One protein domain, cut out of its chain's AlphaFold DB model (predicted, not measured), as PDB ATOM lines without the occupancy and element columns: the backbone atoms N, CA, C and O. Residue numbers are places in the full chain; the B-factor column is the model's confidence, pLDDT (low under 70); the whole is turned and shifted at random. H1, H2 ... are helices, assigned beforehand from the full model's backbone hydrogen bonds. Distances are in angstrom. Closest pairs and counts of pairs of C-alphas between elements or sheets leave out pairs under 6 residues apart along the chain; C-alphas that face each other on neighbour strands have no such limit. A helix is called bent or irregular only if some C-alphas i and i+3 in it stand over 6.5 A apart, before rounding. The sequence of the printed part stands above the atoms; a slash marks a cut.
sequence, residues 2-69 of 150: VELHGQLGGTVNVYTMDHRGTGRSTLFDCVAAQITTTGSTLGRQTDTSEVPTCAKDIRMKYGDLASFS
ATOM      1  N   VAL A   2      -8.048  28.868 -19.135       80.69
ATOM      2  CA  VAL A   2      -8.459  30.225 -18.711       80.69
ATOM      3  C   VAL A   2      -8.969  30.234 -17.268       80.69
ATOM      4  O   VAL A   2      -8.577  31.090 -16.488       80.69
ATOM      5  N   GLU A   3      -9.771  29.234 -16.899       86.12
ATOM      6  CA  GLU A   3     -10.254  29.063 -15.528       86.12
ATOM      7  C   GLU A   3      -9.112  28.851 -14.527       86.12
ATOM      8  O   GLU A   3      -9.008  29.609 -13.573       86.12
ATOM      9  N   LEU A   4      -8.205  27.898 -14.784       82.50
ATOM     10  CA  LEU A   4      -7.028  27.653 -13.939       82.50
ATOM     11  C   LEU A   4      -6.146  28.904 -13.800       82.50
ATOM     12  O   LEU A   4      -5.734  29.256 -12.703       82.50
ATOM     13  N   HIS A   5      -5.894  29.611 -14.904       86.50
ATOM     14  CA  HIS A   5      -5.162  30.877 -14.880       86.50
ATOM     15  C   HIS A   5      -5.868  31.923 -14.002       86.50
ATOM     16  O   HIS A   5      -5.212  32.608 -13.222       86.50
ATOM     17  N   GLY A   6      -7.200  32.013 -14.081       91.12
ATOM     18  CA  GLY A   6      -8.012  32.891 -13.235       91.12
ATOM     19  C   GLY A   6      -8.000  32.497 -11.756       91.12
ATOM     20  O   GLY A   6      -7.838  33.363 -10.901       91.12
ATOM     21  N   GLN A   7      -8.103  31.201 -11.447       90.56
ATOM     22  CA  GLN A   7      -8.010  30.667 -10.081       90.56
ATOM     23  C   GLN A   7      -6.638  30.941  -9.449       90.56
ATOM     24  O   GLN A   7      -6.550  31.159  -8.246       90.56
ATOM     25  N   LEU A   8      -5.582  31.007 -10.265       88.88
ATOM     26  CA  LEU A   8      -4.220  31.373  -9.857       88.88
ATOM     27  C   LEU A   8      -3.960  32.894  -9.939       88.88
ATOM     28  O   LEU A   8      -2.816  33.349 -10.034       88.88
ATOM     29  N   GLY A   9      -5.024  33.704  -9.946       93.69
ATOM     30  CA  GLY A   9      -4.955  35.167  -9.922       93.69
ATOM     31  C   GLY A   9      -4.318  35.807 -11.159       93.69
ATOM     32  O   GLY A   9      -3.933  36.970 -11.109       93.69
ATOM     33  N   GLY A  10      -4.158  35.062 -12.257       91.38
ATOM     34  CA  GLY A  10      -3.473  35.518 -13.467       91.38
ATOM     35  C   GLY A  10      -1.979  35.796 -13.282       91.38
ATOM     36  O   GLY A  10      -1.386  36.540 -14.058       91.38
ATOM     37  N   THR A  11      -1.379  35.234 -12.231       91.62
ATOM     38  CA  THR A  11       0.018  35.495 -11.840       91.62
ATOM     39  C   THR A  11       1.009  34.459 -12.366       91.62
ATOM     40  O   THR A  11       2.218  34.628 -12.216       91.62
ATOM     41  N   VAL A  12       0.513  33.395 -13.000       89.75
ATOM     42  CA  VAL A  12       1.328  32.295 -13.518       89.75
ATOM     43  C   VAL A  12       1.138  32.143 -15.018       89.75
ATOM     44  O   VAL A  12       0.045  32.329 -15.542       89.75
ATOM     45  N   ASN A  13       2.184  31.717 -15.718       91.62
ATOM     46  CA  ASN A  13       2.043  31.291 -17.104       91.62
ATOM     47  C   ASN A  13       1.626  29.823 -17.133       91.62
ATOM     48  O   ASN A  13       2.309  28.984 -16.544       91.62
ATOM     49  N   VAL A  14       0.539  29.503 -17.836       91.00
ATOM     50  CA  VAL A  14       0.090  28.116 -17.977       91.00
ATOM     51  C   VAL A  14       0.319  27.628 -19.401       91.00
ATOM     52  O   VAL A  14      -0.231  28.182 -20.352       91.00
ATOM     53  N   TYR A  15       1.117  26.572 -19.534       90.56
ATOM     54  CA  TYR A  15       1.477  25.974 -20.815       90.56
ATOM     55  C   TYR A  15       0.851  24.590 -20.954       90.56
ATOM     56  O   TYR A  15       0.900  23.773 -20.038       90.56
ATOM     57  N   THR A  16       0.295  24.318 -22.130       89.25
ATOM     58  CA  THR A  16      -0.120  22.980 -22.560       89.25
ATOM     59  C   THR A  16       0.572  22.677 -23.868       89.25
ATOM     60  O   THR A  16       0.644  23.550 -24.736       89.25
ATOM     61  N   MET A  17       1.046  21.449 -24.030       84.56
ATOM     62  CA  MET A  17       1.703  21.033 -25.259       84.56
ATOM     63  C   MET A  17       1.123  19.728 -25.771       84.56
ATOM     64  O   MET A  17       0.907  18.789 -25.006       84.56
ATOM     65  N   ASP A  18       0.919  19.678 -27.083       85.50
ATOM     66  CA  ASP A  18       0.717  18.416 -27.770       85.50
ATOM     67  C   ASP A  18       2.054  17.688 -27.801       85.50
ATOM     68  O   ASP A  18       3.086  18.226 -28.218       85.50
ATOM     69  N   HIS A  19       2.029  16.456 -27.327       85.56
ATOM     70  CA  HIS A  19       3.191  15.604 -27.297       85.56
ATOM     71  C   HIS A  19       3.615  15.204 -28.720       85.56
ATOM     72  O   HIS A  19       2.764  15.068 -29.597       85.56
ATOM     73  N   ARG A  20       4.908  14.963 -28.985       87.88
ATOM     74  CA  ARG A  20       5.323  14.404 -30.288       87.88
ATOM     75  C   ARG A  20       4.502  13.151 -30.624       87.88
ATOM     76  O   ARG A  20       4.334  12.276 -29.773       87.88
ATOM     77  N   GLY A  21       3.989  13.079 -31.850       86.50
ATOM     78  CA  GLY A  21       3.101  12.004 -32.303       86.50
ATOM     79  C   GLY A  21       1.608  12.263 -32.058       86.50
ATOM     80  O   GLY A  21       0.778  11.471 -32.505       86.50
ATOM     81  N   THR A  22       1.232  13.351 -31.372       83.12
ATOM     82  CA  THR A  22      -0.162  13.655 -31.008       83.12
ATOM     83  C   THR A  22      -0.580  15.066 -31.419       83.12
ATOM     84  O   THR A  22       0.252  15.923 -31.714       83.12
ATOM     85  N   GLY A  23      -1.896  15.300 -31.472       83.25
ATOM     86  CA  GLY A  23      -2.492  16.614 -31.718       83.25
ATOM     87  C   GLY A  23      -1.870  17.360 -32.903       83.25
ATOM     88  O   GLY A  23      -1.850  16.883 -34.034       83.25
ATOM     89  N   ARG A  24      -1.349  18.556 -32.651       84.50
ATOM     90  CA  ARG A  24      -0.674  19.399 -33.648       84.50
ATOM     91  C   ARG A  24       0.823  19.108 -33.767       84.50
ATOM     92  O   ARG A  24       1.474  19.642 -34.661       84.50
ATOM     93  N   SER A  25       1.359  18.238 -32.918       84.06
ATOM     94  CA  SER A  25       2.765  17.837 -32.860       84.06
ATOM     95  C   SER A  25       3.014  16.567 -33.672       84.06
ATOM     96  O   SER A  25       3.603  15.599 -33.192       84.06
ATOM     97  N   THR A  26       2.609  16.596 -34.946       82.88
ATOM     98  CA  THR A  26       2.746  15.469 -35.886       82.88
ATOM     99  C   THR A  26       1.887  14.271 -35.479       82.88
ATOM    100  O   THR A  26       2.411  13.200 -35.183       82.88
ATOM    101  N   LEU A  27       0.561  14.450 -35.456       82.44
ATOM    102  CA  LEU A  27      -0.377  13.362 -35.173       82.44
ATOM    103  C   LEU A  27      -0.085  12.140 -36.044       82.44
ATOM    104  O   LEU A  27       0.022  12.241 -37.270       82.44
ATOM    105  N   PHE A  28       0.009  10.983 -35.400       80.62
ATOM    106  CA  PHE A  28       0.089   9.710 -36.092       80.62
ATOM    107  C   PHE A  28      -1.217   9.394 -36.804       80.62
ATOM    108  O   PHE A  28      -2.176   8.888 -36.230       80.62
ATOM    109  N   ASP A  29      -1.215   9.705 -38.091       72.38
ATOM    110  CA  ASP A  29      -2.264   9.359 -39.027       72.38
ATOM    111  C   ASP A  29      -1.849   8.077 -39.758       72.38
ATOM    112  O   ASP A  29      -1.207   8.104 -40.812       72.38
ATOM    113  N   CYS A  30      -2.105   6.934 -39.123       73.31
ATOM    114  CA  CYS A  30      -1.837   5.609 -39.680       73.31
ATOM    115  C   CYS A  30      -2.920   5.249 -40.699       73.31
ATOM    116  O   CYS A  30      -3.760   4.382 -40.456       73.31
ATOM    117  N   VAL A  31      -2.917   5.961 -41.831       67.81
ATOM    118  CA  VAL A  31      -3.971   5.896 -42.852       67.81
ATOM    119  C   VAL A  31      -4.152   4.473 -43.383       67.81
ATOM    120  O   VAL A  31      -5.288   4.054 -43.575       67.81
ATOM    121  N   ALA A  32      -3.087   3.683 -43.567       60.03
ATOM    122  CA  ALA A  32      -3.249   2.303 -44.039       60.03
ATOM    123  C   ALA A  32      -3.923   1.397 -42.993       60.03
ATOM    124  O   ALA A  32      -4.607   0.446 -43.362       60.03
ATOM    125  N   ALA A  33      -3.783   1.724 -41.705       57.81
ATOM    126  CA  ALA A  33      -4.447   1.042 -40.598       57.81
ATOM    127  C   ALA A  33      -5.830   1.634 -40.255       57.81
ATOM    128  O   ALA A  33      -6.499   1.106 -39.379       57.81
ATOM    129  N   GLN A  34      -6.262   2.716 -40.921       60.84
ATOM    130  CA  GLN A  34      -7.573   3.361 -40.734       60.84
ATOM    131  C   GLN A  34      -7.885   3.813 -39.285       60.84
ATOM    132  O   GLN A  34      -9.027   4.133 -38.975       60.84
ATOM    133  N   ILE A  35      -6.872   3.926 -38.414       58.06
ATOM    134  CA  ILE A  35      -7.011   4.217 -36.966       58.06
ATOM    135  C   ILE A  35      -7.687   5.573 -36.685       58.06
ATOM    136  O   ILE A  35      -8.282   5.801 -35.634       58.06
ATOM    137  N   THR A  36      -7.584   6.511 -37.622       56.94
ATOM    138  CA  THR A  36      -8.164   7.859 -37.532       56.94
ATOM    139  C   THR A  36      -9.462   8.003 -38.329       56.94
ATOM    140  O   THR A  36     -10.069   9.080 -38.314       56.94
ATOM    141  N   THR A  37      -9.904   6.951 -39.024       56.88
ATOM    142  CA  THR A  37     -11.051   6.973 -39.940       56.88
ATOM    143  C   THR A  37     -12.187   6.080 -39.428       56.88
ATOM    144  O   THR A  37     -12.067   5.363 -38.439       56.88
ATOM    145  N   THR A  38     -13.330   6.098 -40.116       53.09
ATOM    146  CA  THR A  38     -14.458   5.191 -39.841       53.09
ATOM    147  C   THR A  38     -14.193   3.738 -40.256       53.09
ATOM    148  O   THR A  38     -15.090   2.911 -40.130       53.09
ATOM    149  N   GLY A  39     -13.012   3.436 -40.810       53.16
ATOM    150  CA  GLY A  39     -12.621   2.097 -41.251       53.16
ATOM    151  C   GLY A  39     -12.027   1.214 -40.151       53.16
ATOM    152  O   GLY A  39     -11.888   0.016 -40.381       53.16
ATOM    153  N   SER A  40     -11.691   1.774 -38.983       51.22
ATOM    154  CA  SER A  40     -11.254   0.995 -37.818       51.22
ATOM    155  C   SER A  40     -12.418   0.219 -37.196       51.22
ATOM    156  O   SER A  40     -13.543   0.726 -37.098       51.22
ATOM    157  N   THR A  41     -12.146  -1.002 -36.730       55.19
ATOM    158  CA  THR A  41     -13.121  -1.908 -36.089       55.19
ATOM    159  C   THR A  41     -13.798  -1.298 -34.859       55.19
ATOM    160  O   THR A  41     -14.927  -1.674 -34.544       55.19
ATOM    161  N   LEU A  42     -13.155  -0.327 -34.197       54.19
ATOM    162  CA  LEU A  42     -13.680   0.395 -33.030       54.19
ATOM    163  C   LEU A  42     -13.823   1.918 -33.270       54.19
ATOM    164  O   LEU A  42     -14.004   2.698 -32.328       54.19
ATOM    165  N   GLY A  43     -13.761   2.379 -34.523       57.38
ATOM    166  CA  GLY A  43     -13.832   3.804 -34.869       57.38
ATOM    167  C   GLY A  43     -12.565   4.575 -34.473       57.38
ATOM    168  O   GLY A  43     -11.482   4.278 -34.939       57.38
ATOM    169  N   ARG A  44     -12.661   5.605 -33.621       50.75
ATOM    170  CA  ARG A  44     -11.466   6.356 -33.155       50.75
ATOM    171  C   ARG A  44     -10.701   5.655 -32.023       50.75
ATOM    172  O   ARG A  44      -9.753   6.233 -31.492       50.75
ATOM    173  N   GLN A  45     -11.153   4.480 -31.589       52.88
ATOM    174  CA  GLN A  45     -10.449   3.668 -30.602       52.88
ATOM    175  C   GLN A  45      -9.519   2.695 -31.321       52.88
ATOM    176  O   GLN A  45      -9.926   2.049 -32.276       52.88
ATOM    177  N   THR A  46      -8.271   2.600 -30.866       57.25
ATOM    178  CA  THR A  46      -7.267   1.722 -31.472       57.25
ATOM    179  C   THR A  46      -7.595   0.261 -31.184       57.25
ATOM    180  O   THR A  46      -7.611  -0.150 -30.021       57.25
ATOM    181  N   ASP A  47      -7.798  -0.538 -32.229       65.62
ATOM    182  CA  ASP A  47      -7.779  -1.992 -32.105       65.62
ATOM    183  C   ASP A  47      -6.314  -2.448 -32.008       65.62
ATOM    184  O   ASP A  47      -5.441  -1.999 -32.756       65.62
ATOM    185  N   THR A  48      -6.002  -3.332 -31.061       69.44
ATOM    186  CA  THR A  48      -4.622  -3.801 -30.857       69.44
ATOM    187  C   THR A  48      -4.056  -4.508 -32.091       69.44
ATOM    188  O   THR A  48      -2.840  -4.503 -32.292       69.44
ATOM    189  N   SER A  49      -4.918  -5.054 -32.955       73.75
ATOM    190  CA  SER A  49      -4.539  -5.646 -34.242       73.75
ATOM    191  C   SER A  49      -4.061  -4.622 -35.286       73.75
ATOM    192  O   SER A  49      -3.314  -4.987 -36.195       73.75
ATOM    193  N   GLU A  50      -4.401  -3.338 -35.138       70.88
ATOM    194  CA  GLU A  50      -3.996  -2.248 -36.042       70.88
ATOM    195  C   GLU A  50      -2.589  -1.709 -35.710       70.88
ATOM    196  O   GLU A  50      -1.912  -1.117 -36.562       70.88
ATOM    197  N   VAL A  51      -2.112  -1.949 -34.481       77.56
ATOM    198  CA  VAL A  51      -0.847  -1.416 -33.948       77.56
ATOM    199  C   VAL A  51       0.379  -1.826 -34.776       77.56
ATOM    200  O   VAL A  51       1.183  -0.944 -35.085       77.56
ATOM    201  N   PRO A  52       0.569  -3.098 -35.192       81.94
ATOM    202  CA  PRO A  52       1.754  -3.484 -35.963       81.94
ATOM    203  C   PRO A  52       1.841  -2.785 -37.325       81.94
ATOM    204  O   PRO A  52       2.917  -2.334 -37.726       81.94
ATOM    205  N   THR A  53       0.711  -2.662 -38.026       81.31
ATOM    206  CA  THR A  53       0.640  -1.990 -39.333       81.31
ATOM    207  C   THR A  53       0.906  -0.497 -39.179       81.31
ATOM    208  O   THR A  53       1.740   0.055 -39.893       81.31
ATOM    209  N   CYS A  54       0.300   0.139 -38.175       80.56
ATOM    210  CA  CYS A  54       0.551   1.540 -37.853       80.56
ATOM    211  C   CYS A  54       2.014   1.807 -37.473       80.56
ATOM    212  O   CYS A  54       2.633   2.737 -37.987       80.56
ATOM    213  N   ALA A  55       2.620   0.954 -36.645       84.00
ATOM    214  CA  ALA A  55       4.035   1.065 -36.304       84.00
ATOM    215  C   ALA A  55       4.930   0.967 -37.551       84.00
ATOM    216  O   ALA A  55       5.912   1.702 -37.666       84.00
ATOM    217  N   LYS A  56       4.583   0.102 -38.514       86.25
ATOM    218  CA  LYS A  56       5.294   0.012 -39.795       86.25
ATOM    219  C   LYS A  56       5.152   1.300 -40.610       86.25
ATOM    220  O   LYS A  56       6.165   1.791 -41.103       86.25
ATOM    221  N   ASP A  57       3.952   1.863 -40.711       86.50
ATOM    222  CA  ASP A  57       3.702   3.120 -41.431       86.50
ATOM    223  C   ASP A  57       4.498   4.286 -40.837       86.50
ATOM    224  O   ASP A  57       5.209   4.996 -41.553       86.50
ATOM    225  N   ILE A  58       4.449   4.441 -39.512       86.44
ATOM    226  CA  ILE A  58       5.203   5.476 -38.796       86.44
ATOM    227  C   ILE A  58       6.706   5.254 -39.000       86.44
ATOM    228  O   ILE A  58       7.430   6.207 -39.281       86.44
ATOM    229  N   ARG A  59       7.188   4.005 -38.935       89.75
ATOM    230  CA  ARG A  59       8.608   3.682 -39.138       89.75
ATOM    231  C   ARG A  59       9.069   3.996 -40.558       89.75
ATOM    232  O   ARG A  59      10.168   4.508 -40.739       89.75
ATOM    233  N   MET A  60       8.249   3.714 -41.568       90.12
ATOM    234  CA  MET A  60       8.562   4.071 -42.956       90.12
ATOM    235  C   MET A  60       8.623   5.589 -43.148       90.12
ATOM    236  O   MET A  60       9.464   6.072 -43.901       90.12
ATOM    237  N   LYS A  61       7.761   6.342 -42.456       88.88
ATOM    238  CA  LYS A  61       7.678   7.801 -42.587       88.88
ATOM    239  C   LYS A  61       8.752   8.555 -41.802       88.88
ATOM    240  O   LYS A  61       9.281   9.542 -42.305       88.88
ATOM    241  N   TYR A  62       9.057   8.122 -40.580       88.94
ATOM    242  CA  TYR A  62       9.904   8.863 -39.636       88.94
ATOM    243  C   TYR A  62      11.213   8.149 -39.276       88.94
ATOM    244  O   TYR A  62      12.060   8.730 -38.602       88.94
ATOM    245  N   GLY A  63      11.411   6.910 -39.730       90.62
ATOM    246  CA  GLY A  63      12.592   6.119 -39.402       90.62
ATOM    247  C   GLY A  63      12.498   5.509 -38.006       90.62
ATOM    248  O   GLY A  63      11.571   4.758 -37.710       90.62
ATOM    249  N   ASP A  64      13.488   5.775 -37.159       89.06
ATOM    250  CA  ASP A  64      13.553   5.186 -35.821       89.06
ATOM    251  C   ASP A  64      12.424   5.701 -34.911       89.06
ATOM    252  O   ASP A  64      12.340   6.888 -34.585       89.06
ATOM    253  N   LEU A  65      11.574   4.777 -34.455       84.69
ATOM    254  CA  LEU A  65      10.456   5.069 -33.559       84.69
ATOM    255  C   LEU A  65      10.902   5.430 -32.140       84.69
ATOM    256  O   LEU A  65      10.101   5.982 -31.386       84.69
ATOM    257  N   ALA A  66      12.167   5.195 -31.772       87.94
ATOM    258  CA  ALA A  66      12.718   5.677 -30.506       87.94
ATOM    259  C   ALA A  66      12.596   7.203 -30.368       87.94
ATOM    260  O   ALA A  66      12.456   7.711 -29.253       87.94
ATOM    261  N   SER A  67      12.551   7.924 -31.496       87.81
ATOM    262  CA  SER A  67      12.268   9.360 -31.547       87.81
ATOM    263  C   SER A  67      10.900   9.742 -30.971       87.81
ATOM    264  O   SER A  67      10.714  10.900 -30.622       87.81
ATOM    265  N   PHE A  68       9.968   8.801 -30.803       87.50
ATOM    266  CA  PHE A  68       8.650   9.007 -30.189       87.50
ATOM    267  C   PHE A  68       8.512   8.341 -28.812       87.50
ATOM    268  O   PHE A  68       7.407   8.177 -28.300       87.50
ATOM    269  N   SER A  69       9.632   7.963 -28.190       88.19
ATOM    270  CA  SER A  69       9.648   7.375 -26.849       88.19
ATOM    271  C   SER A  69       9.237   8.366 -25.753       88.19
ATOM    272  O   SER A  69       9.372   9.582 -25.905       88.19
TER     273      SER A  69
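This is residues 2 to 69 of the 150 residues of an uncharacterized protein of Phytophthora infestans (strain T30-4) (UniProt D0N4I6). With little regular structure, the shape is a head holding H2, H3 and loops, and an arm of residues 12 to 19 that leads away to the small H1 at the far end. Class all helix: the printed part has 68 residues with three named helices, H1, H2, H3 in chain order, and no named strand; 25 residues are in named elements. It is only just extended, close to loose, with a radius of gyration of the C-alphas of 16.8 A, and spans 48 by 28 by 16 A.

H2, residues 48 to 62, is 21.2 A long, from C-alpha 48 at (-4.622, -3.801, -30.857). It is irregular, but only just: C-alphas 49 and 52 are 6.9 A apart. H3 is residues 65 to 68, 5.5 A long, ending at (8.650, 9.007, -30.189). H1 is residues 2 to 7, 8.7 A long.

H2 and H3 are close but not clearly touching; their closest C-alphas, of Arg 59 and Leu 65, are 6.0 A apart. H1 is apart from both. Every O i to N i+4 pair is within hydrogen-bond range in H1, 9 of 11 in H2; H3 is too short for one.

The C-alphas farthest apart, of Gly 9 and Thr 53, are 47.7 A apart. The printed part has no cut. The link H1 to H2 is long, 40 residues. Residues 31 to 48 are under pLDDT 70.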